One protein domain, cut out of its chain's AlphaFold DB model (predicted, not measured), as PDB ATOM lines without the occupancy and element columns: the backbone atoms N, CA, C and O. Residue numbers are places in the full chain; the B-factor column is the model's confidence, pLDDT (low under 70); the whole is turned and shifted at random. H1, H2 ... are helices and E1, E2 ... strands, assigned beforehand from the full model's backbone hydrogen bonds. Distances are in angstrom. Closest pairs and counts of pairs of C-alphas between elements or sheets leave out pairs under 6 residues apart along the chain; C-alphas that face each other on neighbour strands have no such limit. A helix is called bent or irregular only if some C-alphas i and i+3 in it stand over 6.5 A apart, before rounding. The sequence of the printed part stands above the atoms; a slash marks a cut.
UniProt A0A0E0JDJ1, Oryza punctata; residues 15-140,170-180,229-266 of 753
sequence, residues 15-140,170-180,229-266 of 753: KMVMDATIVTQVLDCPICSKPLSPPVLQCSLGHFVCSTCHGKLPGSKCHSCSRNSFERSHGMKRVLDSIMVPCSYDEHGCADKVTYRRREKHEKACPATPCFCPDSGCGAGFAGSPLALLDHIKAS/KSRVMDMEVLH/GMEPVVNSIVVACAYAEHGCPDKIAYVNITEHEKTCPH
ATOM      1  N   LYS A  15       8.062  -8.599 -60.746       54.72
ATOM      2  CA  LYS A  15       7.173  -8.849 -59.607       54.72
ATOM      3  C   LYS A  15       7.974  -9.119 -58.325       54.72
ATOM      4  O   LYS A  15       8.749 -10.080 -58.298       54.72
ATOM      5  N   MET A  16       7.790  -8.302 -57.286       72.00
ATOM      6  CA  MET A  16       8.579  -8.398 -56.049       72.00
ATOM      7  C   MET A  16       8.073  -9.522 -55.133       72.00
ATOM      8  O   MET A  16       7.314  -9.315 -54.184       72.00
ATOM      9  N   VAL A  17       8.492 -10.747 -55.450       75.19
ATOM     10  CA  VAL A  17       8.160 -11.962 -54.704       75.19
ATOM     11  C   VAL A  17       9.256 -12.252 -53.680       75.19
ATOM     12  O   VAL A  17      10.410 -12.433 -54.060       75.19
ATOM     13  N   MET A  18       8.899 -12.303 -52.394       79.25
ATOM     14  CA  MET A  18       9.850 -12.481 -51.291       79.25
ATOM     15  C   MET A  18       9.435 -13.607 -50.345       79.25
ATOM     16  O   MET A  18       8.246 -13.889 -50.163       79.25
ATOM     17  N   ASP A  19      10.437 -14.203 -49.706       80.81
ATOM     18  CA  ASP A  19      10.250 -15.080 -48.558       80.81
ATOM     19  C   ASP A  19       9.877 -14.242 -47.328       80.81
ATOM     20  O   ASP A  19      10.615 -13.362 -46.880       80.81
ATOM     21  N   ALA A  20       8.701 -14.520 -46.779       81.94
ATOM     22  CA  ALA A  20       8.102 -13.794 -45.679       81.94
ATOM     23  C   ALA A  20       7.561 -14.752 -44.614       81.94
ATOM     24  O   ALA A  20       6.987 -15.809 -44.885       81.94
ATOM     25  N   THR A  21       7.694 -14.346 -43.357       82.94
ATOM     26  CA  THR A  21       6.992 -14.951 -42.227       82.94
ATOM     27  C   THR A  21       5.795 -14.073 -41.887       82.94
ATOM     28  O   THR A  21       5.955 -12.882 -41.644       82.94
ATOM     29  N   ILE A  22       4.597 -14.653 -41.848       80.81
ATOM     30  CA  ILE A  22       3.366 -13.960 -41.443       80.81
ATOM     31  C   ILE A  22       2.658 -14.759 -40.350       80.81
ATOM     32  O   ILE A  22       2.565 -15.989 -40.424       80.81
ATOM     33  N   VAL A  23       2.129 -14.059 -39.347       79.06
ATOM     34  CA  VAL A  23       1.287 -14.663 -38.306       79.06
ATOM     35  C   VAL A  23      -0.027 -15.132 -38.943       79.06
ATOM     36  O   VAL A  23      -0.833 -14.319 -39.374       79.06
ATOM     37  N   THR A  24      -0.277 -16.443 -39.016       74.19
ATOM     38  CA  THR A  24      -1.485 -17.001 -39.677       74.19
ATOM     39  C   THR A  24      -2.791 -16.534 -39.083       74.19
ATOM     40  O   THR A  24      -3.757 -16.389 -39.818       74.19
ATOM     41  N   GLN A  25      -2.810 -16.266 -37.781       80.56
ATOM     42  CA  GLN A  25      -4.023 -15.905 -37.054       80.56
ATOM     43  C   GLN A  25      -4.688 -14.640 -37.620       80.56
ATOM     44  O   GLN A  25      -5.905 -14.513 -37.551       80.56
ATOM     45  N   VAL A  26      -3.922 -13.729 -38.243       85.00
ATOM     46  CA  VAL A  26      -4.477 -12.531 -38.906       85.00
ATOM     47  C   VAL A  26      -5.119 -12.831 -40.272       85.00
ATOM     48  O   VAL A  26      -5.809 -11.983 -40.834       85.00
ATOM     49  N   LEU A  27      -4.892 -14.031 -40.815       87.12
ATOM     50  CA  LEU A  27      -5.445 -14.538 -42.077       87.12
ATOM     51  C   LEU A  27      -6.599 -15.527 -41.860       87.12
ATOM     52  O   LEU A  27      -7.229 -15.956 -42.833       87.12
ATOM     53  N   ASP A  28      -6.866 -15.900 -40.610       88.69
ATOM     54  CA  ASP A  28      -7.901 -16.854 -40.237       88.69
ATOM     55  C   ASP A  28      -9.183 -16.119 -39.831       88.69
ATOM     56  O   ASP A  28      -9.184 -14.981 -39.361       88.69
ATOM     57  N   CYS A  29     -10.327 -16.762 -40.047       89.12
ATOM     58  CA  CYS A  29     -11.604 -16.203 -39.640       89.12
ATOM     59  C   CYS A  29     -11.747 -16.280 -38.113       89.12
ATOM     60  O   CYS A  29     -11.651 -17.380 -37.572       89.12
ATOM     61  N   PRO A  30     -12.101 -15.184 -37.417       87.62
ATOM     62  CA  PRO A  30     -12.204 -15.182 -35.956       87.62
ATOM     63  C   PRO A  30     -13.341 -16.061 -35.408       87.62
ATOM     64  O   PRO A  30     -13.398 -16.299 -34.211       87.62
ATOM     65  N   ILE A  31     -14.258 -16.529 -36.265       88.88
ATOM     66  CA  ILE A  31     -15.427 -17.327 -35.863       88.88
ATOM     67  C   ILE A  31     -15.156 -18.829 -35.996       88.88
ATOM     68  O   ILE A  31     -15.519 -19.598 -35.115       88.88
ATOM     69  N   CYS A  32     -14.563 -19.270 -37.111       89.88
ATOM     70  CA  CYS A  32     -14.317 -20.694 -37.363       89.88
ATOM     71  C   CYS A  32     -12.850 -21.108 -37.225       89.88
ATOM     72  O   CYS A  32     -12.556 -22.291 -37.377       89.88
ATOM     73  N   SER A  33     -11.944 -20.149 -37.009       87.31
ATOM     74  CA  SER A  33     -10.491 -20.351 -36.915       87.31
ATOM     75  C   SER A  33      -9.874 -21.056 -38.130       87.31
ATOM     76  O   SER A  33      -8.784 -21.612 -38.041       87.31
ATOM     77  N   LYS A  34     -10.565 -21.039 -39.279       87.19
ATOM     78  CA  LYS A  34     -10.068 -21.550 -40.566       87.19
ATOM     79  C   LYS A  34      -9.560 -20.399 -41.438       87.19
ATOM     80  O   LYS A  34     -10.075 -19.285 -41.290       87.19
ATOM     81  N   PRO A  35      -8.655 -20.663 -42.401       86.06
ATOM     82  CA  PRO A  35      -8.207 -19.665 -43.365       86.06
ATOM     83  C   PRO A  35      -9.374 -18.931 -44.025       86.06
ATOM     84  O   PRO A  35     -10.337 -19.559 -44.482       86.06
ATOM     85  N   LEU A  36      -9.286 -17.601 -44.109       88.00
ATOM     86  CA  LEU A  36     -10.300 -16.793 -44.777       88.00
ATOM     87  C   LEU A  36     -10.461 -17.244 -46.238       88.00
ATOM     88  O   LEU A  36      -9.516 -17.258 -47.029       88.00
ATOM     89  N   SER A  37     -11.687 -17.604 -46.618       82.69
ATOM     90  CA  SER A  37     -12.016 -18.027 -47.980       82.69
ATOM     91  C   SER A  37     -12.856 -16.965 -48.695       82.69
ATOM     92  O   SER A  37     -13.890 -16.565 -48.152       82.69
ATOM     93  N   PRO A  38     -12.489 -16.532 -49.919       80.94
ATOM     94  CA  PRO A  38     -13.313 -15.619 -50.700       80.94
ATOM     95  C   PRO A  38     -14.722 -16.183 -50.978       80.94
ATOM     96  O   PRO A  38     -14.835 -17.374 -51.272       80.94
ATOM     97  N   PRO A  39     -15.778 -15.345 -50.961       85.88
ATOM     98  CA  PRO A  39     -15.744 -13.905 -50.697       85.88
ATOM     99  C   PRO A  39     -15.519 -13.590 -49.207       85.88
ATOM    100  O   PRO A  39     -16.278 -14.033 -48.347       85.88
ATOM    101  N   VAL A  40     -14.482 -12.792 -48.923       88.38
ATOM    102  CA  VAL A  40     -14.180 -12.286 -47.577       88.38
ATOM    103  C   VAL A  40     -15.056 -11.070 -47.323       88.38
ATOM    104  O   VAL A  40     -15.057 -10.131 -48.124       88.38
ATOM    105  N   LEU A  41     -15.811 -11.102 -46.228       88.62
ATOM    106  CA  LEU A  41     -16.697 -10.019 -45.826       88.62
ATOM    107  C   LEU A  41     -16.032  -9.185 -44.743       88.62
ATOM    108  O   LEU A  41     -15.381  -9.719 -43.848       88.62
ATOM    109  N   GLN A  42     -16.200  -7.876 -44.833       87.50
ATOM    110  CA  GLN A  42     -15.547  -6.901 -43.982       87.50
ATOM    111  C   GLN A  42     -16.566  -5.915 -43.428       87.50
ATOM    112  O   GLN A  42     -17.346  -5.356 -44.196       87.50
ATOM    113  N   CYS A  43     -16.558  -5.680 -42.114       87.12
ATOM    114  CA  CYS A  43     -17.439  -4.672 -41.526       87.12
ATOM    115  C   CYS A  43     -16.916  -3.241 -41.742       87.12
ATOM    116  O   CYS A  43     -15.763  -3.045 -42.119       87.12
ATOM    117  N   SER A  44     -17.703  -2.213 -41.416       79.75
ATOM    118  CA  SER A  44     -17.289  -0.806 -41.598       79.75
ATOM    119  C   SER A  44     -16.118  -0.314 -40.723       79.75
ATOM    120  O   SER A  44     -15.658   0.805 -40.921       79.75
ATOM    121  N   LEU A  45     -15.632  -1.107 -39.754       76.81
ATOM    122  CA  LEU A  45     -14.341  -0.869 -39.063       76.81
ATOM    123  C   LEU A  45     -13.183  -1.678 -39.650       76.81
ATOM    124  O   LEU A  45     -12.027  -1.455 -39.311       76.81
ATOM    125  N   GLY A  46     -13.489  -2.629 -40.519       79.69
ATOM    126  CA  GLY A  46     -12.502  -3.415 -41.222       79.69
ATOM    127  C   GLY A  46     -12.261  -4.830 -40.700       79.69
ATOM    128  O   GLY A  46     -11.332  -5.458 -41.185       79.69
ATOM    129  N   HIS A  47     -13.069  -5.354 -39.772       86.62
ATOM    130  CA  HIS A  47     -12.953  -6.748 -39.311       86.62
ATOM    131  C   HIS A  47     -13.420  -7.741 -40.381       86.62
ATOM    132  O   HIS A  47     -14.495  -7.548 -40.954       86.62
ATOM    133  N   PHE A  48     -12.646  -8.807 -40.606       88.56
ATOM    134  CA  PHE A  48     -12.883  -9.800 -41.658       88.56
ATOM    135  C   PHE A  48     -13.570 -11.071 -41.145       88.56
ATOM    136  O   PHE A  48     -13.199 -11.621 -40.111       88.56
ATOM    137  N   VAL A  49     -14.535 -11.588 -41.909       90.25
ATOM    138  CA  VAL A  49     -15.204 -12.876 -41.672       90.25
ATOM    139  C   VAL A  49     -15.419 -13.627 -42.991       90.25
ATOM    140  O   VAL A  49     -15.544 -13.024 -44.059       90.25
ATOM    141  N   CYS A  50     -15.490 -14.961 -42.940       90.25
ATOM    142  CA  CYS A  50     -15.905 -15.761 -44.097       90.25
ATOM    143  C   CYS A  50     -17.402 -15.581 -44.379       90.25
ATOM    144  O   CYS A  50     -18.197 -15.456 -43.444       90.25
ATOM    145  N   SER A  51     -17.807 -15.683 -45.647       88.69
ATOM    146  CA  SER A  51     -19.221 -15.637 -46.051       88.69
ATOM    147  C   SER A  51     -20.099 -16.666 -45.329       88.69
ATOM    148  O   SER A  51     -21.207 -16.350 -44.901       88.69
ATOM    149  N   THR A  52     -19.580 -17.877 -45.124       89.19
ATOM    150  CA  THR A  52     -20.262 -18.959 -44.400       89.19
ATOM    151  C   THR A  52     -20.468 -18.647 -42.922       89.19
ATOM    152  O   THR A  52     -21.487 -19.024 -42.353       89.19
ATOM    153  N   CYS A  53     -19.517 -17.956 -42.291       90.56
ATOM    154  CA  CYS A  53     -19.616 -17.565 -40.887       90.56
ATOM    155  C   CYS A  53     -20.542 -16.361 -40.717       90.56
ATOM    156  O   CYS A  53     -21.317 -16.323 -39.772       90.56
ATOM    157  N   HIS A  54     -20.526 -15.425 -41.669       89.50
ATOM    158  CA  HIS A  54     -21.455 -14.299 -41.690       89.50
ATOM    159  C   HIS A  54     -22.920 -14.746 -41.743       89.50
ATOM    160  O   HIS A  54     -23.734 -14.217 -40.996       89.50
ATOM    161  N   GLY A  55     -23.257 -15.754 -42.557       86.00
ATOM    162  CA  GLY A  55     -24.623 -16.299 -42.623       86.00
ATOM    163  C   GLY A  55     -25.130 -16.914 -41.310       86.00
ATOM    164  O   GLY A  55     -26.325 -17.139 -41.170       86.00
ATOM    165  N   LYS A  56     -24.235 -17.167 -40.345       88.38
ATOM    166  CA  LYS A  56     -24.552 -17.690 -39.008       88.38
ATOM    167  C   LYS A  56     -24.571 -16.602 -37.925       88.38
ATOM    168  O   LYS A  56     -24.843 -16.916 -36.771       88.38
ATOM    169  N   LEU A  57     -24.248 -15.348 -38.260       86.50
ATOM    170  CA  LEU A  57     -24.210 -14.255 -37.289       86.50
ATOM    171  C   LEU A  57     -25.629 -13.755 -36.973       86.50
ATOM    172  O   LEU A  57     -26.364 -13.385 -37.893       86.50
ATOM    173  N   PRO A  58     -26.014 -13.668 -35.687       80.38
ATOM    174  CA  PRO A  58     -27.326 -13.166 -35.306       80.38
ATOM    175  C   PRO A  58     -27.463 -11.687 -35.697       80.38
ATOM    176  O   PRO A  58     -26.682 -10.830 -35.277       80.38
ATOM    177  N   GLY A  59     -28.456 -11.390 -36.539       79.69
ATOM    178  CA  GLY A  59     -28.747 -10.034 -37.016       79.69
ATOM    179  C   GLY A  59     -27.635  -9.398 -37.861       79.69
ATOM    180  O   GLY A  59     -27.536  -8.171 -37.884       79.69
ATOM    181  N   SER A  60     -26.770 -10.205 -38.493       83.44
ATOM    182  CA  SER A  60     -25.624  -9.740 -39.296       83.44
ATOM    183  C   SER A  60     -24.691  -8.783 -38.545       83.44
ATOM    184  O   SER A  60     -24.029  -7.942 -39.150       83.44
ATOM    185  N   LYS A  61     -24.638  -8.877 -37.210       87.06
ATOM    186  CA  LYS A  61     -23.765  -8.045 -36.377       87.06
ATOM    187  C   LYS A  61     -22.363  -8.637 -36.329       87.06
ATOM    188  O   LYS A  61     -22.179  -9.830 -36.106       87.06
ATOM    189  N   CYS A  62     -21.359  -7.789 -36.522       86.25
ATOM    190  CA  CYS A  62     -19.958  -8.171 -36.487       86.25
ATOM    191  C   CYS A  62     -19.564  -8.701 -35.112       86.25
ATOM    192  O   CYS A  62     -19.747  -8.014 -34.114       86.25
ATOM    193  N   HIS A  63     -18.958  -9.890 -35.079       85.38
ATOM    194  CA  HIS A  63     -18.527 -10.536 -33.840       85.38
ATOM    195  C   HIS A  63     -17.543  -9.677 -33.026       85.38
ATOM    196  O   HIS A  63     -17.579  -9.695 -31.803       85.38
ATOM    197  N   SER A  64     -16.704  -8.885 -33.699       85.12
ATOM    198  CA  SER A  64     -15.648  -8.099 -33.048       85.12
ATOM    199  C   SER A  64     -16.074  -6.687 -32.636       85.12
ATOM    200  O   SER A  64     -15.439  -6.095 -31.772       85.12
ATOM    201  N   CYS A  65     -17.095  -6.096 -33.267       85.06
ATOM    202  CA  CYS A  65     -17.472  -4.694 -33.005       85.06
ATOM    203  C   CYS A  65     -18.972  -4.387 -33.067       85.06
ATOM    204  O   CYS A  65     -19.362  -3.220 -33.081       85.06
ATOM    205  N   SER A  66     -19.817  -5.411 -33.172       84.06
ATOM    206  CA  SER A  66     -21.285  -5.337 -33.151       84.06
ATOM    207  C   SER A  66     -21.956  -4.513 -34.263       84.06
ATOM    208  O   SER A  66     -23.179  -4.382 -34.270       84.06
ATOM    209  N   ARG A  67     -21.201  -3.992 -35.242       82.56
ATOM    210  CA  ARG A  67     -21.743  -3.278 -36.415       82.56
ATOM    211  C   ARG A  67     -22.419  -4.226 -37.405       82.56
ATOM    212  O   ARG A  67     -21.941  -5.333 -37.605       82.56
ATOM    213  N   ASN A  68     -23.474  -3.769 -38.068       81.56
ATOM    214  CA  ASN A  68     -24.371  -4.586 -38.901       81.56
ATOM    215  C   ASN A  68     -24.156  -4.459 -40.423       81.56
ATOM    216  O   ASN A  68     -24.936  -5.000 -41.200       81.56
ATOM    217  N   SER A  69     -23.130  -3.724 -40.862       81.62
ATOM    218  CA  SER A  69     -22.841  -3.494 -42.281       81.62
ATOM    219  C   SER A  69     -21.573  -4.229 -42.693       81.62
ATOM    220  O   SER A  69     -20.529  -4.035 -42.062       81.62
ATOM    221  N   PHE A  70     -21.685  -5.053 -43.740       84.94
ATOM    222  CA  PHE A  70     -20.602  -5.838 -44.327       84.94
ATOM    223  C   PHE A  70     -20.498  -5.607 -45.837       84.94
ATOM    224  O   PHE A  70     -21.492  -5.675 -46.557       84.94
ATOM    225  N   GLU A  71     -19.275  -5.417 -46.326       83.38
ATOM    226  CA  GLU A  71     -18.945  -5.334 -47.752       83.38
ATOM    227  C   GLU A  71     -17.892  -6.390 -48.123       83.38
ATOM    228  O   GLU A  71     -17.203  -6.943 -47.263       83.38
ATOM    229  N   ARG A  72     -17.756  -6.707 -49.415       85.75
ATOM    230  CA  ARG A  72     -16.705  -7.621 -49.887       85.75
ATOM    231  C   ARG A  72     -15.356  -6.908 -49.865       85.75
ATOM    232  O   ARG A  72     -15.199  -5.869 -50.500       85.75
ATOM    233  N   SER A  73     -14.361  -7.503 -49.210       84.25
ATOM    234  CA  SER A  73     -13.006  -6.951 -49.196       84.25
ATOM    235  C   SER A  73     -12.173  -7.486 -50.356       84.25
ATOM    236  O   SER A  73     -11.679  -8.617 -50.322       84.25
ATOM    237  N   HIS A  74     -11.997  -6.667 -51.396       80.25
ATOM    238  CA  HIS A  74     -11.109  -7.009 -52.509       80.25
ATOM    239  C   HIS A  74      -9.628  -6.920 -52.112       80.25
ATOM    240  O   HIS A  74      -8.835  -7.738 -52.577       80.25
ATOM    241  N   GLY A  75      -9.261  -5.997 -51.215       79.94
ATOM    242  CA  GLY A  75      -7.911  -5.894 -50.658       79.94
ATOM    243  C   GLY A  75      -7.486  -7.171 -49.937       79.94
ATOM    244  O   GLY A  75      -6.488  -7.782 -50.314       79.94
ATOM    245  N   MET A  76      -8.295  -7.654 -48.984       86.31
ATOM    246  CA  MET A  76      -7.970  -8.886 -48.254       86.31
ATOM    247  C   MET A  76      -7.969 -10.122 -49.163       86.31
ATOM    248  O   MET A  76      -7.138 -11.014 -49.004       86.31
ATOM    249  N   LYS A  77      -8.849 -10.166 -50.174       86.38
ATOM    250  CA  LYS A  77      -8.800 -11.214 -51.203       86.38
ATOM    251  C   LYS A  77      -7.443 -11.236 -51.921       86.38
ATOM    252  O   LYS A  77      -6.861 -12.309 -52.044       86.38
ATOM    253  N   ARG A  78      -6.935 -10.078 -52.371       84.69
ATOM    254  CA  ARG A  78      -5.634  -9.982 -53.060       84.69
ATOM    255  C   ARG A  78      -4.480 -10.452 -52.175       84.69
ATOM    256  O   ARG A  78      -3.631 -11.191 -52.655       84.69
ATOM    257  N   VAL A  79      -4.492 -10.083 -50.894       86.19
ATOM    258  CA  VAL A  79      -3.510 -10.562 -49.908       86.19
ATOM    259  C   VAL A  79      -3.552 -12.087 -49.800       86.19
ATOM    260  O   VAL A  79      -2.528 -12.741 -49.966       86.19
ATOM    261  N   LEU A  80      -4.728 -12.683 -49.593       86.19
ATOM    262  CA  LEU A  80      -4.861 -14.140 -49.453       86.19
ATOM    263  C   LEU A  80      -4.445 -14.908 -50.713       86.19
ATOM    264  O   LEU A  80      -3.857 -15.983 -50.605       86.19
ATOM    265  N   ASP A  81      -4.743 -14.368 -51.897       86.12
ATOM    266  CA  ASP A  81      -4.354 -14.972 -53.174       86.12
ATOM    267  C   ASP A  81      -2.842 -14.812 -53.460       86.12
ATOM    268  O   ASP A  81      -2.300 -15.567 -54.265       86.12
ATOM    269  N   SER A  82      -2.151 -13.881 -52.787       86.00
ATOM    270  CA  SER A  82      -0.703 -13.652 -52.932       86.00
ATOM    271  C   SER A  82       0.184 -14.537 -52.051       86.00
ATOM    272  O   SER A  82       1.376 -14.651 -52.325       86.00
ATOM    273  N   ILE A  83      -0.374 -15.152 -51.000       87.62
ATOM    274  CA  ILE A  83       0.391 -15.924 -50.010       87.62
ATOM    275  C   ILE A  83       0.431 -17.391 -50.423       87.62
ATOM    276  O   ILE A  83      -0.573 -18.108 -50.332       87.62
ATOM    277  N   MET A  84       1.616 -17.841 -50.813       86.88
ATOM    278  CA  MET A  84       1.909 -19.222 -51.170       86.88
ATOM    279  C   MET A  84       2.620 -19.916 -50.013       86.88
ATOM    280  O   MET A  84       3.584 -19.401 -49.446       86.88
ATOM    281  N   VAL A  85       2.140 -21.103 -49.665       85.31
ATOM    282  CA  VAL A  85       2.702 -21.939 -48.605       85.31
ATOM    283  C   VAL A  85       3.098 -23.298 -49.180       85.31
ATOM    284  O   VAL A  85       2.388 -23.804 -50.058       85.31
ATOM    285  N   PRO A  86       4.213 -23.892 -48.722       85.56
ATOM    286  CA  PRO A  86       4.539 -25.266 -49.078       85.56
ATOM    287  C   PRO A  86       3.476 -26.222 -48.524       85.56
ATOM    288  O   PRO A  86       2.854 -25.949 -47.488       85.56
ATOM    289  N   CYS A  87       3.266 -27.341 -49.215       86.38
ATOM    290  CA  CYS A  87       2.461 -28.443 -48.702       86.38
ATOM    291  C   CYS A  87       3.028 -28.960 -47.364       86.38
ATOM    292  O   CYS A  87       4.242 -28.986 -47.162       86.38
ATOM    293  N   SER A  88       2.168 -29.409 -46.436       84.31
ATOM    294  CA  SER A  88       2.648 -30.055 -45.199       84.31
ATOM    295  C   SER A  88       3.495 -31.296 -45.481       84.31
ATOM    296  O   SER A  88       4.401 -31.583 -44.707       84.31
ATOM    297  N   TYR A  89       3.221 -31.980 -46.596       84.19
ATOM    298  CA  TYR A  89       3.879 -33.211 -47.030       84.19
ATOM    299  C   TYR A  89       5.085 -32.970 -47.952       84.19
ATOM    300  O   TYR A  89       5.479 -33.863 -48.697       84.19
ATOM    301  N   ASP A  90       5.668 -31.768 -47.934       82.31
ATOM    302  CA  ASP A  90       6.913 -31.447 -48.652       82.31
ATOM    303  C   ASP A  90       8.049 -32.425 -48.301       82.31
ATOM    304  O   ASP A  90       8.671 -32.998 -49.190       82.31
ATOM    305  N   GLU A  91       8.184 -32.764 -47.015       77.19
ATOM    306  CA  GLU A  91       9.127 -33.776 -46.502       77.19
ATOM    307  C   GLU A  91       8.825 -35.204 -46.998       77.19
ATOM    308  O   GLU A  91       9.694 -36.071 -46.978       77.19
ATOM    309  N   HIS A  92       7.609 -35.454 -47.491       74.19
ATOM    310  CA  HIS A  92       7.210 -36.721 -48.114       74.19
ATOM    311  C   HIS A  92       7.214 -36.651 -49.652       74.19
ATOM    312  O   HIS A  92       6.695 -37.552 -50.316       74.19
ATOM    313  N   GLY A  93       7.808 -35.600 -50.232       77.19
ATOM    314  CA  GLY A  93       8.037 -35.451 -51.671       77.19
ATOM    315  C   GLY A  93       7.064 -34.521 -52.405       77.19
ATOM    316  O   GLY A  93       7.066 -34.499 -53.639       77.19
ATOM    317  N   CYS A  94       6.224 -33.753 -51.700       83.25
ATOM    318  CA  CYS A  94       5.340 -32.772 -52.338       83.25
ATOM    319  C   CYS A  94       6.021 -31.415 -52.568       83.25
ATOM    320  O   CYS A  94       5.979 -30.552 -51.699       83.25
ATOM    321  N   ALA A  95       6.529 -31.169 -53.775       84.25
ATOM    322  CA  ALA A  95       7.115 -29.871 -54.139       84.25
ATOM    323  C   ALA A  95       6.079 -28.750 -54.413       84.25
ATOM    324  O   ALA A  95       6.451 -27.637 -54.802       84.25
ATOM    325  N   ASP A  96       4.775 -29.020 -54.257       85.31
ATOM    326  CA  ASP A  96       3.728 -28.053 -54.584       85.31
ATOM    327  C   ASP A  96       3.689 -26.902 -53.568       85.31
ATOM    328  O   ASP A  96       3.517 -27.085 -52.358       85.31
ATOM    329  N   LYS A  97       3.753 -25.673 -54.089       86.81
ATOM    330  CA  LYS A  97       3.419 -24.448 -53.355       86.81
ATOM    331  C   LYS A  97       1.992 -24.051 -53.718       86.81
ATOM    332  O   LYS A  97       1.688 -23.804 -54.883       86.81
ATOM    333  N   VAL A  98       1.111 -23.961 -52.727       87.69
ATOM    334  CA  VAL A  98      -0.319 -23.660 -52.920       87.69
ATOM    335  C   VAL A  98      -0.719 -22.396 -52.167       87.69
ATOM    336  O   VAL A  98      -0.074 -22.017 -51.194       87.69
ATOM    337  N   THR A  99      -1.794 -21.723 -52.588       87.12
ATOM    338  CA  THR A  99      -2.289 -20.558 -51.834       87.12
ATOM    339  C   THR A  99      -2.727 -20.978 -50.434       87.12
ATOM    340  O   THR A  99      -3.323 -22.047 -50.270       87.12
ATOM    341  N   TYR A 100      -2.500 -20.126 -49.428       84.19
ATOM    342  CA  TYR A 100      -2.797 -20.436 -48.019       84.19
ATOM    343  C   TYR A 100      -4.210 -21.015 -47.818       84.19
ATOM    344  O   TYR A 100      -4.382 -22.044 -47.168       84.19
ATOM    345  N   ARG A 101      -5.225 -20.441 -48.479       81.94
ATOM    346  CA  ARG A 101      -6.622 -20.914 -48.393       81.94
ATOM    347  C   ARG A 101      -6.883 -22.287 -49.023       81.94
ATOM    348  O   ARG A 101      -7.918 -22.894 -48.760       81.94
ATOM    349  N   ARG A 102      -6.045 -22.719 -49.971       85.56
ATOM    350  CA  ARG A 102      -6.208 -23.982 -50.711       85.56
ATOM    351  C   ARG A 102      -5.406 -25.119 -50.091       85.56
ATOM    352  O   ARG A 102      -5.624 -26.253 -50.503       85.56
ATOM    353  N   ARG A 103      -4.557 -24.835 -49.100       85.38
ATOM    354  CA  ARG A 103      -3.693 -25.816 -48.443       85.38
ATOM    355  C   ARG A 103      -4.456 -27.044 -47.951       85.38
ATOM    356  O   ARG A 103      -4.185 -28.130 -48.438       85.38
ATOM    357  N   GLU A 104      -5.489 -26.870 -47.126       84.19
ATOM    358  CA  GLU A 104      -6.271 -28.005 -46.596       84.19
ATOM    359  C   GLU A 104      -6.931 -28.835 -47.716       84.19
ATOM    360  O   GLU A 104      -7.016 -30.059 -47.643       84.19
ATOM    361  N   LYS A 105      -7.401 -28.177 -48.787       86.88
ATOM    362  CA  LYS A 105      -8.006 -28.868 -49.936       86.88
ATOM    363  C   LYS A 105      -6.975 -29.652 -50.738       86.88
ATOM    364  O   LYS A 105      -7.286 -30.742 -51.197       86.88
ATOM    365  N   HIS A 106      -5.786 -29.082 -50.921       88.44
ATOM    366  CA  HIS A 106      -4.676 -29.758 -51.574       88.44
ATOM    367  C   HIS A 106      -4.211 -30.954 -50.741       88.44
ATOM    368  O   HIS A 106      -4.132 -32.043 -51.280       88.44
ATOM    369  N   GLU A 107      -3.998 -30.789 -49.434       86.50
ATOM    370  CA  GLU A 107      -3.522 -31.850 -48.533       86.50
ATOM    371  C   GLU A 107      -4.458 -33.067 -48.506       86.50
ATOM    372  O   GLU A 107      -3.998 -34.204 -48.535       86.50
ATOM    373  N   LYS A 108      -5.777 -32.848 -48.563       86.06
ATOM    374  CA  LYS A 108      -6.771 -33.933 -48.671       86.06
ATOM    375  C   LYS A 108      -6.683 -34.740 -49.969       86.06
ATOM    376  O   LYS A 108      -7.138 -35.875 -49.999       86.06
ATOM    377  N   ALA A 109      -6.152 -34.145 -51.032       86.88
ATOM    378  CA  ALA A 109      -6.006 -34.760 -52.348       86.88
ATOM    379  C   ALA A 109      -4.529 -34.928 -52.746       86.88
ATOM    380  O   ALA A 109      -4.234 -35.166 -53.917       86.88
ATOM    381  N   CYS A 110      -3.598 -34.747 -51.801       85.31
ATOM    382  CA  CYS A 110      -2.178 -34.689 -52.098       85.31
ATOM    383  C   CYS A 110      -1.659 -36.107 -52.368       85.31
ATOM    384  O   CYS A 110      -1.804 -36.981 -51.514       85.31
ATOM    385  N   PRO A 111      -1.007 -36.360 -53.514       82.12
ATOM    386  CA  PRO A 111      -0.441 -37.678 -53.795       82.12
ATOM    387  C   PRO A 111       0.686 -38.086 -52.835       82.12
ATOM    388  O   PRO A 111       0.995 -39.268 -52.724       82.12
ATOM    389  N   ALA A 112       1.311 -37.113 -52.165       80.62
ATOM    390  CA  ALA A 112       2.387 -37.331 -51.201       80.62
ATOM    391  C   ALA A 112       1.883 -37.510 -49.758       80.62
ATOM    392  O   ALA A 112       2.695 -37.562 -48.836       80.62
ATOM    393  N   THR A 113       0.564 -37.562 -49.539       83.25
ATOM    394  CA  THR A 113       0.014 -37.867 -48.216       83.25
ATOM    395  C   THR A 113       0.564 -39.220 -47.746       83.25
ATOM    396  O   THR A 113       0.442 -40.207 -48.479       83.25
ATOM    397  N   PRO A 114       1.185 -39.289 -46.554       82.19
ATOM    398  CA  PRO A 114       1.804 -40.515 -46.081       82.19
ATOM    399  C   PRO A 114       0.757 -41.622 -45.923       82.19
ATOM    400  O   PRO A 114      -0.324 -41.419 -45.369       82.19
ATOM    401  N   CYS A 115       1.082 -42.795 -46.452       82.69
ATOM    402  CA  CYS A 115       0.317 -44.017 -46.294       82.69
ATOM    403  C   CYS A 115       0.733 -44.714 -44.996       82.69
ATOM    404  O   CYS A 115       1.921 -44.756 -44.662       82.69
ATOM    405  N   PHE A 116      -0.247 -45.285 -44.298       83.62
ATOM    406  CA  PHE A 116      -0.041 -46.004 -43.044       83.62
ATOM    407  C   PHE A 116      -0.173 -47.508 -43.257       83.62
ATOM    408  O   PHE A 116      -0.941 -47.948 -44.116       83.62
ATOM    409  N   CYS A 117       0.557 -48.299 -42.470       83.31
ATOM    410  CA  CYS A 117       0.340 -49.741 -42.458       83.31
ATOM    411  C   CYS A 117      -1.077 -50.053 -41.925       83.31
ATOM    412  O   CYS A 117      -1.442 -49.538 -40.869       83.31
ATOM    413  N   PRO A 118      -1.892 -50.863 -42.631       78.69
ATOM    414  CA  PRO A 118      -3.268 -51.147 -42.220       78.69
ATOM    415  C   PRO A 118      -3.376 -52.165 -41.072       78.69
ATOM    416  O   PRO A 118      -4.473 -52.370 -40.556       78.69
ATOM    417  N   ASP A 119      -2.275 -52.803 -40.670       79.31
ATOM    418  CA  ASP A 119      -2.255 -53.704 -39.519       79.31
ATOM    419  C   ASP A 119      -2.184 -52.909 -38.206       79.31
ATOM    420  O   ASP A 119      -1.163 -52.301 -37.877       79.31
ATOM    421  N   SER A 120      -3.271 -52.944 -37.433       68.50
ATOM    422  CA  SER A 120      -3.375 -52.291 -36.124       68.50
ATOM    423  C   SER A 120      -2.455 -52.898 -35.056       68.50
ATOM    424  O   SER A 120      -2.247 -52.268 -34.021       68.50
ATOM    425  N   GLY A 121      -1.885 -54.086 -35.301       67.75
ATOM    426  CA  GLY A 121      -0.875 -54.732 -34.460       67.75
ATOM    427  C   GLY A 121       0.574 -54.461 -34.882       67.75
ATOM    428  O   GLY A 121       1.499 -54.922 -34.208       67.75
ATOM    429  N   CYS A 122       0.805 -53.715 -35.969       75.75
ATOM    430  CA  CYS A 122       2.149 -53.391 -36.436       75.75
ATOM    431  C   CYS A 122       2.798 -52.359 -35.499       75.75
ATOM    432  O   CYS A 122       2.584 -51.152 -35.620       75.75
ATOM    433  N   GLY A 123       3.623 -52.837 -34.561       58.59
ATOM    434  CA  GLY A 123       4.269 -52.021 -33.520       58.59
ATOM    435  C   GLY A 123       5.175 -50.886 -34.023       58.59
ATOM    436  O   GLY A 123       5.644 -50.087 -33.219       58.59
ATOM    437  N   ALA A 124       5.411 -50.791 -35.336       61.97
ATOM    438  CA  ALA A 124       6.205 -49.739 -35.962       61.97
ATOM    439  C   ALA A 124       5.398 -48.485 -36.348       61.97
ATOM    440  O   ALA A 124       6.014 -47.477 -36.680       61.97
ATOM    441  N   GLY A 125       4.055 -48.531 -36.354       67.69
ATOM    442  CA  GLY A 125       3.222 -47.370 -36.705       67.69
ATOM    443  C   GLY A 125       3.630 -46.696 -38.024       67.69
ATOM    444  O   GLY A 125       3.638 -45.469 -38.108       67.69
ATOM    445  N   PHE A 126       4.050 -47.491 -39.017       77.62
ATOM    446  CA  PHE A 126       4.730 -46.998 -40.216       77.62
ATOM    447  C   PHE A 126       3.900 -45.936 -40.951       77.62
ATOM    448  O   PHE A 126       2.725 -46.165 -41.242       77.62
ATOM    449  N   ALA A 127       4.543 -44.819 -41.305       77.19
ATOM    450  CA  ALA A 127       3.993 -43.744 -42.123       77.19
ATOM    451  C   ALA A 127       5.028 -43.324 -43.179       77.19
ATOM    452  O   ALA A 127       6.148 -42.946 -42.837       77.19
ATOM    453  N   GLY A 128       4.677 -43.378 -44.462       75.94
ATOM    454  CA  GLY A 128       5.615 -43.038 -45.536       75.94
ATOM    455  C   GLY A 128       4.956 -42.943 -46.907       75.94
ATOM    456  O   GLY A 128       3.748 -43.106 -47.037       75.94
ATOM    457  N   SER A 129       5.735 -42.669 -47.955       75.00
ATOM    458  CA  SER A 129       5.205 -42.630 -49.328       75.00
ATOM    459  C   SER A 129       4.631 -43.997 -49.756       75.00
ATOM    460  O   SER A 129       5.002 -45.019 -49.176       75.00
ATOM    461  N   PRO A 130       3.781 -44.076 -50.802       75.94
ATOM    462  CA  PRO A 130       3.260 -45.357 -51.294       75.94
ATOM    463  C   PRO A 130       4.351 -46.390 -51.631       75.94
ATOM    464  O   PRO A 130       4.167 -47.585 -51.413       75.94
ATOM    465  N   LEU A 131       5.507 -45.931 -52.131       75.50
ATOM    466  CA  LEU A 131       6.669 -46.785 -52.399       75.50
ATOM    467  C   LEU A 131       7.339 -47.257 -51.102       75.50
ATOM    468  O   LEU A 131       7.642 -48.437 -50.971       75.50
ATOM    469  N   ALA A 132       7.499 -46.369 -50.121       78.50
ATOM    470  CA  ALA A 132       8.054 -46.740 -48.822       78.50
ATOM    471  C   ALA A 132       7.125 -47.704 -48.059       78.50
ATOM    472  O   ALA A 132       7.604 -48.619 -47.393       78.50
ATOM    473  N   LEU A 133       5.800 -47.553 -48.193       81.38
ATOM    474  CA  LEU A 133       4.827 -48.498 -47.637       81.38
ATOM    475  C   LEU A 133       4.953 -49.876 -48.288       81.38
ATOM    476  O   LEU A 133       4.916 -50.887 -47.592       81.38
ATOM    477  N   LEU A 134       5.126 -49.928 -49.609       81.50
ATOM    478  CA  LEU A 134       5.345 -51.183 -50.322       81.50
ATOM    479  C   LEU A 134       6.591 -51.915 -49.801       81.50
ATOM    480  O   LEU A 134       6.542 -53.127 -49.577       81.50
ATOM    481  N   ASP A 135       7.686 -51.191 -49.589       83.25
ATOM    482  CA  ASP A 135       8.921 -51.761 -49.052       83.25
ATOM    483  C   ASP A 135       8.753 -52.196 -47.586       83.25
ATOM    484  O   ASP A 135       9.171 -53.298 -47.222       83.25
ATOM    485  N   HIS A 136       8.049 -51.407 -46.764       84.94
ATOM    486  CA  HIS A 136       7.692 -51.778 -45.392       84.94
ATOM    487  C   HIS A 136       6.855 -53.064 -45.330       84.94
ATOM    488  O   HIS A 136       7.169 -53.946 -44.528       84.94
ATOM    489  N   ILE A 137       5.827 -53.200 -46.177       83.25
ATOM    490  CA  ILE A 137       4.967 -54.392 -46.232       83.25
ATOM    491  C   ILE A 137       5.798 -55.620 -46.616       83.25
ATOM    492  O   ILE A 137       5.713 -56.646 -45.946       83.25
ATOM    493  N   LYS A 138       6.667 -55.510 -47.630       82.56
ATOM    494  CA  LYS A 138       7.571 -56.607 -48.018       82.56
ATOM    495  C   LYS A 138       8.528 -57.007 -46.894       82.56
ATOM    496  O   LYS A 138       8.810 -58.192 -46.726       82.56
ATOM    497  N   ALA A 139       9.041 -56.035 -46.142       82.44
ATOM    498  CA  ALA A 139      10.015 -56.281 -45.085       82.44
ATOM    499  C   ALA A 139       9.377 -56.852 -43.805       82.44
ATOM    500  O   ALA A 139       9.904 -57.806 -43.227       82.44
ATOM    501  N   SER A 140       8.242 -56.288 -43.387       81.62
ATOM    502  CA  SER A 140       7.645 -56.494 -42.056       81.62
ATOM    503  C   SER A 140       6.436 -57.432 -42.076       81.62
ATOM    504  O   SER A 140       6.154 -58.089 -41.080       81.62
ATOM    505  N   LYS A 170       8.250 -22.917 -41.410       54.16
ATOM    506  CA  LYS A 170       8.241 -23.030 -42.883       54.16
ATOM    507  C   LYS A 170       8.061 -21.646 -43.540       54.16
ATOM    508  O   LYS A 170       7.080 -20.949 -43.259       54.16
ATOM    509  N   SER A 171       9.027 -21.265 -44.387       56.94
ATOM    510  CA  SER A 171       9.042 -20.023 -45.181       56.94
ATOM    511  C   SER A 171       7.816 -19.942 -46.102       56.94
ATOM    512  O   SER A 171       7.337 -20.968 -46.596       56.94
ATOM    513  N   ARG A 172       7.270 -18.739 -46.310       77.94
ATOM    514  CA  ARG A 172       6.134 -18.494 -47.213       77.94
ATOM    515  C   ARG A 172       6.549 -17.505 -48.270       77.94
ATOM    516  O   ARG A 172       7.204 -16.523 -47.964       77.94
ATOM    517  N   VAL A 173       6.089 -17.729 -49.486       81.38
ATOM    518  CA  VAL A 173       6.377 -16.835 -50.599       81.38
ATOM    519  C   VAL A 173       5.188 -15.896 -50.767       81.38
ATOM    520  O   VAL A 173       4.055 -16.363 -50.912       81.38
ATOM    521  N   MET A 174       5.424 -14.587 -50.730       82.75
ATOM    522  CA  MET A 174       4.382 -13.572 -50.890       82.75
ATOM    523  C   MET A 174       4.786 -12.532 -51.936       82.75
ATOM    524  O   MET A 174       5.939 -12.114 -52.009       82.75
ATOM    525  N   ASP A 175       3.819 -12.116 -52.753       84.69
ATOM    526  CA  ASP A 175       3.950 -10.945 -53.623       84.69
ATOM    527  C   ASP A 175       3.772  -9.671 -52.792       84.69
ATOM    528  O   ASP A 175       2.665  -9.370 -52.344       84.69
ATOM    529  N   MET A 176       4.862  -8.944 -52.553       85.12
ATOM    530  CA  MET A 176       4.884  -7.827 -51.606       85.12
ATOM    531  C   MET A 176       4.263  -6.545 -52.175       85.12
ATOM    532  O   MET A 176       3.853  -5.671 -51.406       85.12
ATOM    533  N   GLU A 177       4.093  -6.452 -53.497       85.44
ATOM    534  CA  GLU A 177       3.453  -5.307 -54.162       85.44
ATOM    535  C   GLU A 177       1.997  -5.114 -53.713       85.44
ATOM    536  O   GLU A 177       1.474  -3.999 -53.729       85.44
ATOM    537  N   VAL A 178       1.328  -6.172 -53.234       85.81
ATOM    538  CA  VAL A 178      -0.040  -6.069 -52.689       85.81
ATOM    539  C   VAL A 178      -0.116  -5.219 -51.414       85.81
ATOM    540  O   VAL A 178      -1.210  -4.806 -51.021       85.81
ATOM    541  N   LEU A 179       1.025  -4.967 -50.767       89.25
ATOM    542  CA  LEU A 179       1.166  -4.152 -49.559       89.25
ATOM    543  C   LEU A 179       1.644  -2.730 -49.870       89.25
ATOM    544  O   LEU A 179       1.795  -1.918 -48.956       89.25
ATOM    545  N   HIS A 180       1.896  -2.416 -51.140       90.44
ATOM    546  CA  HIS A 180       2.315  -1.090 -51.576       90.44
ATOM    547  C   HIS A 180       1.106  -0.251 -51.959       90.44
ATOM    548  O   HIS A 180       0.098  -0.743 -52.469       90.44
ATOM    549  N   GLY A 229      -8.632  -3.845 -39.794       83.38
ATOM    550  CA  GLY A 229      -8.253  -5.244 -40.017       83.38
ATOM    551  C   GLY A 229      -6.995  -5.441 -40.867       83.38
ATOM    552  O   GLY A 229      -6.312  -6.445 -40.694       83.38
ATOM    553  N   MET A 230      -6.654  -4.504 -41.760       86.88
ATOM    554  CA  MET A 230      -5.443  -4.610 -42.587       86.88
ATOM    555  C   MET A 230      -4.179  -4.198 -41.821       86.88
ATOM    556  O   MET A 230      -3.085  -4.641 -42.152       86.88
ATOM    557  N   GLU A 231      -4.301  -3.385 -40.774       89.38
ATOM    558  CA  GLU A 231      -3.143  -2.909 -40.008       89.38
ATOM    559  C   GLU A 231      -2.377  -4.048 -39.303       89.38
ATOM    560  O   GLU A 231      -1.156  -4.106 -39.464       89.38
ATOM    561  N   PRO A 232      -3.033  -5.010 -38.613       86.50
ATOM    562  CA  PRO A 232      -2.368  -6.210 -38.109       86.50
ATOM    563  C   PRO A 232      -1.718  -7.045 -39.209       86.50
ATOM    564  O   PRO A 232      -0.636  -7.579 -38.993       86.50
ATOM    565  N   VAL A 233      -2.344  -7.144 -40.388       86.38
ATOM    566  CA  VAL A 233      -1.791  -7.909 -41.516       86.38
ATOM    567  C   VAL A 233      -0.453  -7.316 -41.936       86.38
ATOM    568  O   VAL A 233       0.547  -8.026 -41.906       86.38
ATOM    569  N   VAL A 234      -0.406  -6.015 -42.237       87.50
ATOM    570  CA  VAL A 234       0.822  -5.337 -42.683       87.50
ATOM    571  C   VAL A 234       1.909  -5.356 -41.593       87.50
ATOM    572  O   VAL A 234       3.077  -5.577 -41.903       87.50
ATOM    573  N   ASN A 235       1.540  -5.219 -40.315       87.31
ATOM    574  CA  ASN A 235       2.493  -5.268 -39.195       87.31
ATOM    575  C   ASN A 235       3.014  -6.681 -38.873       87.31
ATOM    576  O   ASN A 235       4.082  -6.817 -38.283       87.31
ATOM    577  N   SER A 236       2.264  -7.731 -39.216       85.25
ATOM    578  CA  SER A 236       2.616  -9.123 -38.888       85.25
ATOM    579  C   SER A 236       3.598  -9.774 -39.863       85.25
ATOM    580  O   SER A 236       4.019 -10.909 -39.631       85.25
ATOM    581  N   ILE A 237       3.927  -9.085 -40.958       87.94
ATOM    582  CA  ILE A 237       4.802  -9.601 -42.006       87.94
ATOM    583  C   ILE A 237       6.237  -9.253 -41.658       87.94
ATOM    584  O   ILE A 237       6.589  -8.087 -41.493       87.94
ATOM    585  N   VAL A 238       7.064 -10.283 -41.566       88.25
ATOM    586  CA  VAL A 238       8.483 -10.197 -41.251       88.25
ATOM    587  C   VAL A 238       9.264 -10.807 -42.404       88.25
ATOM    588  O   VAL A 238       8.969 -11.922 -42.830       88.25
ATOM    589  N   VAL A 239      10.268 -10.092 -42.889       88.12
ATOM    590  CA  VAL A 239      11.153 -10.533 -43.971       88.12
ATOM    591  C   VAL A 239      12.602 -10.526 -43.498       88.12
ATOM    592  O   VAL A 239      12.936  -9.877 -42.504       88.12
ATOM    593  N   ALA A 240      13.458 -11.284 -44.176       87.94
ATOM    594  CA  ALA A 240      14.896 -11.153 -43.984       87.94
ATOM    595  C   ALA A 240      15.372  -9.803 -44.543       87.94
ATOM    596  O   ALA A 240      14.792  -9.288 -45.501       87.94
ATOM    597  N   CYS A 241      16.418  -9.236 -43.943       88.50
ATOM    598  CA  CYS A 241      17.115  -8.089 -44.516       88.50
ATOM    599  C   CYS A 241      17.606  -8.406 -45.939       88.50
ATOM    600  O   CYS A 241      18.079  -9.517 -46.183       88.50
ATOM    601  N   ALA A 242      17.575  -7.430 -46.853       86.00
ATOM    602  CA  ALA A 242      18.188  -7.570 -48.178       86.00
ATOM    603  C   ALA A 242      19.682  -7.938 -48.100       86.00
ATOM    604  O   ALA A 242      20.205  -8.623 -48.973       86.00
ATOM    605  N   TYR A 243      20.352  -7.552 -47.011       86.25
ATOM    606  CA  TYR A 243      21.761  -7.837 -46.744       86.25
ATOM    607  C   TYR A 243      21.977  -9.112 -45.911       86.25
ATOM    608  O   TYR A 243      23.015  -9.270 -45.267       86.25
ATOM    609  N   ALA A 244      21.010 -10.037 -45.886       86.00
ATOM    610  CA  ALA A 244      21.163 -11.324 -45.205       86.00
ATOM    611  C   ALA A 244      22.339 -12.142 -45.769       86.00
ATOM    612  O   ALA A 244      23.086 -12.751 -45.006       86.00
ATOM    613  N   GLU A 245      22.567 -12.078 -47.084       81.19
ATOM    614  CA  GLU A 245      23.730 -12.693 -47.741       81.19
ATOM    615  C   GLU A 245      25.060 -12.039 -47.328       81.19
ATOM    616  O   GLU A 245      26.112 -12.669 -47.386       81.19
ATOM    617  N   HIS A 246      25.020 -10.795 -46.843       80.81
ATOM    618  CA  HIS A 246      26.163 -10.073 -46.271       80.81
ATOM    619  C   HIS A 246      26.279 -10.266 -44.745       80.81
ATOM    620  O   HIS A 246      27.022  -9.561 -44.060       80.81
ATOM    621  N   GLY A 247      25.539 -11.232 -44.196       82.56
ATOM    622  CA  GLY A 247      25.626 -11.641 -42.800       82.56
ATOM    623  C   GLY A 247      24.662 -10.932 -41.855       82.56
ATOM    624  O   GLY A 247      24.790 -11.125 -40.649       82.56
ATOM    625  N   CYS A 248      23.697 -10.145 -42.350       84.56
ATOM    626  CA  CYS A 248      22.662  -9.574 -41.489       84.56
ATOM    627  C   CYS A 248      21.734 -10.685 -40.956       84.56
ATOM    628  O   CYS A 248      21.000 -11.291 -41.742       84.56
ATOM    629  N   PRO A 249      21.696 -10.953 -39.637       85.56
ATOM    630  CA  PRO A 249      20.843 -12.003 -39.082       85.56
ATOM    631  C   PRO A 249      19.398 -11.530 -38.855       85.56
ATOM    632  O   PRO A 249      18.546 -12.313 -38.419       85.56
ATOM    633  N   ASP A 250      19.124 -10.243 -39.086       86.25
ATOM    634  CA  ASP A 250      17.892  -9.607 -38.651       86.25
ATOM    635  C   ASP A 250      16.700 -10.007 -39.523       86.25
ATOM    636  O   ASP A 250      16.718  -9.988 -40.757       86.25
ATOM    637  N   LYS A 251      15.610 -10.328 -38.827       85.62
ATOM    638  CA  LYS A 251      14.282 -10.517 -39.400       85.62
ATOM    639  C   LYS A 251      13.448  -9.301 -39.033       85.62
ATOM    640  O   LYS A 251      13.145  -9.089 -37.858       85.62
ATOM    641  N   ILE A 252      13.103  -8.491 -40.026       87.94
ATOM    642  CA  ILE A 252      12.553  -7.148 -39.832       87.94
ATOM    643  C   ILE A 252      11.086  -7.138 -40.241       87.94
ATOM    644  O   ILE A 252      10.702  -7.740 -41.245       87.94
ATOM    645  N   ALA A 253      10.249  -6.449 -39.464       88.94
ATOM    646  CA  ALA A 253       8.876  -6.180 -39.874       88.94
ATOM    647  C   ALA A 253       8.896  -5.417 -41.204       88.94
ATOM    648  O   ALA A 253       9.570  -4.397 -41.312       88.94
ATOM    649  N   TYR A 254       8.159  -5.883 -42.208       89.12
ATOM    650  CA  TYR A 254       8.255  -5.365 -43.572       89.12
ATOM    651  C   TYR A 254       8.022  -3.850 -43.659       89.12
ATOM    652  O   TYR A 254       8.708  -3.145 -44.391       89.12
ATOM    653  N   VAL A 255       7.127  -3.322 -42.823       88.50
ATOM    654  CA  VAL A 255       6.877  -1.880 -42.666       88.50
ATOM    655  C   VAL A 255       8.114  -1.053 -42.295       88.50
ATOM    656  O   VAL A 255       8.139   0.145 -42.567       88.50
ATOM    657  N   ASN A 256       9.140  -1.673 -41.714       88.12
ATOM    658  CA  ASN A 256      10.360  -1.026 -41.234       88.12
ATOM    659  C   ASN A 256      11.597  -1.414 -42.061       88.12
ATOM    660  O   ASN A 256      12.696  -0.972 -41.734       88.12
ATOM    661  N   ILE A 257      11.449  -2.225 -43.118       85.38
ATOM    662  CA  ILE A 257      12.597  -2.747 -43.873       85.38
ATOM    663  C   ILE A 257      13.454  -1.618 -44.463       85.38
ATOM    664  O   ILE A 257      14.668  -1.632 -44.310       85.38
ATOM    665  N   THR A 258      12.823  -0.574 -45.008       85.69
ATOM    666  CA  THR A 258      13.537   0.548 -45.632       85.69
ATOM    667  C   THR A 258      14.279   1.430 -44.630       85.69
ATOM    668  O   THR A 258      15.254   2.079 -44.989       85.69
ATOM    669  N   GLU A 259      13.835   1.485 -43.372       85.88
ATOM    670  CA  GLU A 259      14.537   2.205 -42.300       85.88
ATOM    671  C   GLU A 259      15.707   1.379 -41.762       85.88
ATOM    672  O   GLU A 259      16.789   1.913 -41.514       85.88
ATOM    673  N   HIS A 260      15.514   0.063 -41.642       85.88
ATOM    674  CA  HIS A 260      16.591  -0.855 -41.299       85.88
ATOM    675  C   HIS A 260      17.698  -0.837 -42.359       85.88
ATOM    676  O   HIS A 260      18.861  -0.694 -42.005       85.88
ATOM    677  N   GLU A 261      17.370  -0.946 -43.648       84.94
ATOM    678  CA  GLU A 261      18.366  -1.002 -44.729       84.94
ATOM    679  C   GLU A 261      19.269   0.241 -44.764       84.94
ATOM    680  O   GLU A 261      20.467   0.109 -44.998       84.94
ATOM    681  N   LYS A 262      18.725   1.420 -44.431       81.25
ATOM    682  CA  LYS A 262      19.467   2.693 -44.296       81.25
ATOM    683  C   LYS A 262      20.387   2.771 -43.079       81.25
ATOM    684  O   LYS A 262      21.122   3.735 -42.924       81.25
ATOM    685  N   THR A 263      20.272   1.837 -42.148       80.44
ATOM    686  CA  THR A 263      21.052   1.827 -40.901       80.44
ATOM    687  C   THR A 263      21.735   0.482 -40.674       80.44
ATOM    688  O   THR A 263      22.337   0.257 -39.621       80.44
ATOM    689  N   CYS A 264      21.655  -0.420 -41.657       83.44
ATOM    690  CA  CYS A 264      22.129  -1.782 -41.529       83.44
ATOM    691  C   CYS A 264      23.666  -1.798 -41.523       83.44
ATOM    692  O   CYS A 264      24.283  -1.351 -42.496       83.44
ATOM    693  N   PRO A 265      24.304  -2.368 -40.484       81.00
ATOM    694  CA  PRO A 265      25.759  -2.513 -40.431       81.00
ATOM    695  C   PRO A 265      26.331  -3.476 -41.478       81.00
ATOM    696  O   PRO A 265      27.542  -3.530 -41.637       81.00
ATOM    697  N   HIS A 266      25.474  -4.249 -42.148       82.56
ATOM    698  CA  HIS A 266      25.840  -5.217 -43.184       82.56
ATOM    699  C   HIS A 266      25.544  -4.708 -44.599       82.56
ATOM    700  O   HIS A 266      25.657  -5.468 -45.559       82.56
TER     701      HIS A 266
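What this domain is: This is residues 15 to 140, 170 to 180 and 229 to 266 of the 753 residues of a protein of Oryza punctata (UniProt A0A0E0JDJ1). A strongly twisted ribbon of six strands, E6 E5 E7 E1 E8 E9, runs through the model with a hairpin at each end, E5 and E6 at one and E8 and E9 at the other, H4 covering the first and H8 the second. A small lobe, made of the sheet E3 E2 E4, H2 and the loop of residues 55 to 69, joins the ribbon through H3, and an arm of residues 109 to 140, ending in H5, reaches out beyond H4. The printed part has 175 residues, with eight named helices and nine named strands in the order E1 H1 E2 E3 H2 E4 H3 E5 E6 H4 H5 E7 H6 H7 E8 E9 H8; both sheets are antiparallel and the class is mixed, helices and strands. The whole is loose, with a radius of gyration of the C-alphas of 20.9 A, and flat, spanning 60 by 55 by 27 A.

How they stand to each other: E1, residues 17 to 22, is an inner strand with staggered pairing: E7, residues 172 to 175, pairs with its residues 17 to 20, N 20 and O 172 standing 2.8 A apart, within hydrogen-bond range, and E8, residues 237 to 240, with its residues 20 to 22, N 21 and O 238 also at 2.8 A. H1, residues 24 to 27, only just touches H7, residues 230 to 235, with 3 pairs of C-alphas within 8 A, the closest those of Val 26 and Val 233 at 5.9 A. E2, residues 40 to 43, and E3, residues 48 to 50, form a hairpin, N 49 and O 41 at 2.8 A; E4, residues 70 to 72, is the other antiparallel neighbour of E2, N 42 and O 71 at 2.8 A. H2, residues 51 to 54, is on this sheet, only just over E2 with 3 of its 4 C-alphas. E3, H2 and E4 make a split strand-helix-strand unit, two strands of one sheet that are not neighbours with a helix between them along the chain; E2 is between them in the sheet, and the crossover is right-handed. H3, residues 74 to 82, only grazes this small sheet with its residues 74 to 80. E5, residues 83 to 86, pairs antiparallel with E7, N 84 and O 173 at 2.9 A, and forms a hairpin with E6, residues 97 to 99, N 85 and O 98 at 2.8 A. H4, residues 100 to 108, is over E6 at a height over the sheet of 6.9 A. H3 and H4 touch only at their ends, the closest C-alphas, those of Leu 80 and Tyr 100, 6.8 A apart. H5, residues 130 to 140, touches no helix. H6, residues 176 to 179, only grazes the large sheet and touches H3, the closest C-alphas, those of Val 79 and Val 178, 6.3 A apart. E8 and E9, residues 251 to 253, form a hairpin, N 252 and O 239 at 2.8 A. H8, residues 254 to 261, is over E9 at a height of 6.1 A; H4 and H8 with the large sheet make two layers, helices on one face of a sheet. H7 touches H8, the closest C-alphas, those of Asn 235 and Val 255, 6.5 A apart. Every O i to N i+4 pair is within hydrogen-bond range in H3, H5 and H7, against 3 of 5 in H4 and 2 of 4 in H8; H1, H2 and H6 are too short for such a pair.

Where its parts are: E1 begins at C-alpha 17 (8.160, -11.962, -54.704) and is 14.2 A long. H3 measures 12.4 A, H4 14.1 A and H5 15.1 A, ending at C-alpha 140 (7.645, -56.494, -42.056). H8 measures 11.1 A and ends at C-alpha 261 (18.366, -1.002, -44.729). H4 and H8 are irregular: C-alphas 101 and 104 are 7.3 A apart, and C-alphas 255 and 258 are 7.7 A apart.

The domain as a whole: The C-alphas farthest apart, those of Arg 67 and Ala 139, are 62.4 A from each other. Residues 141 to 169 and 181 to 228 are not printed, with C-alpha gaps of 33.5 A and 16.2 A across the cuts. The links H1 to E2, H2 to E4 and H4 to H5 are long. Mean pLDDT of the printed part is 83.2; it is under 70 at residues 15, 120 to 121, 123 to 125 and 170 to 171.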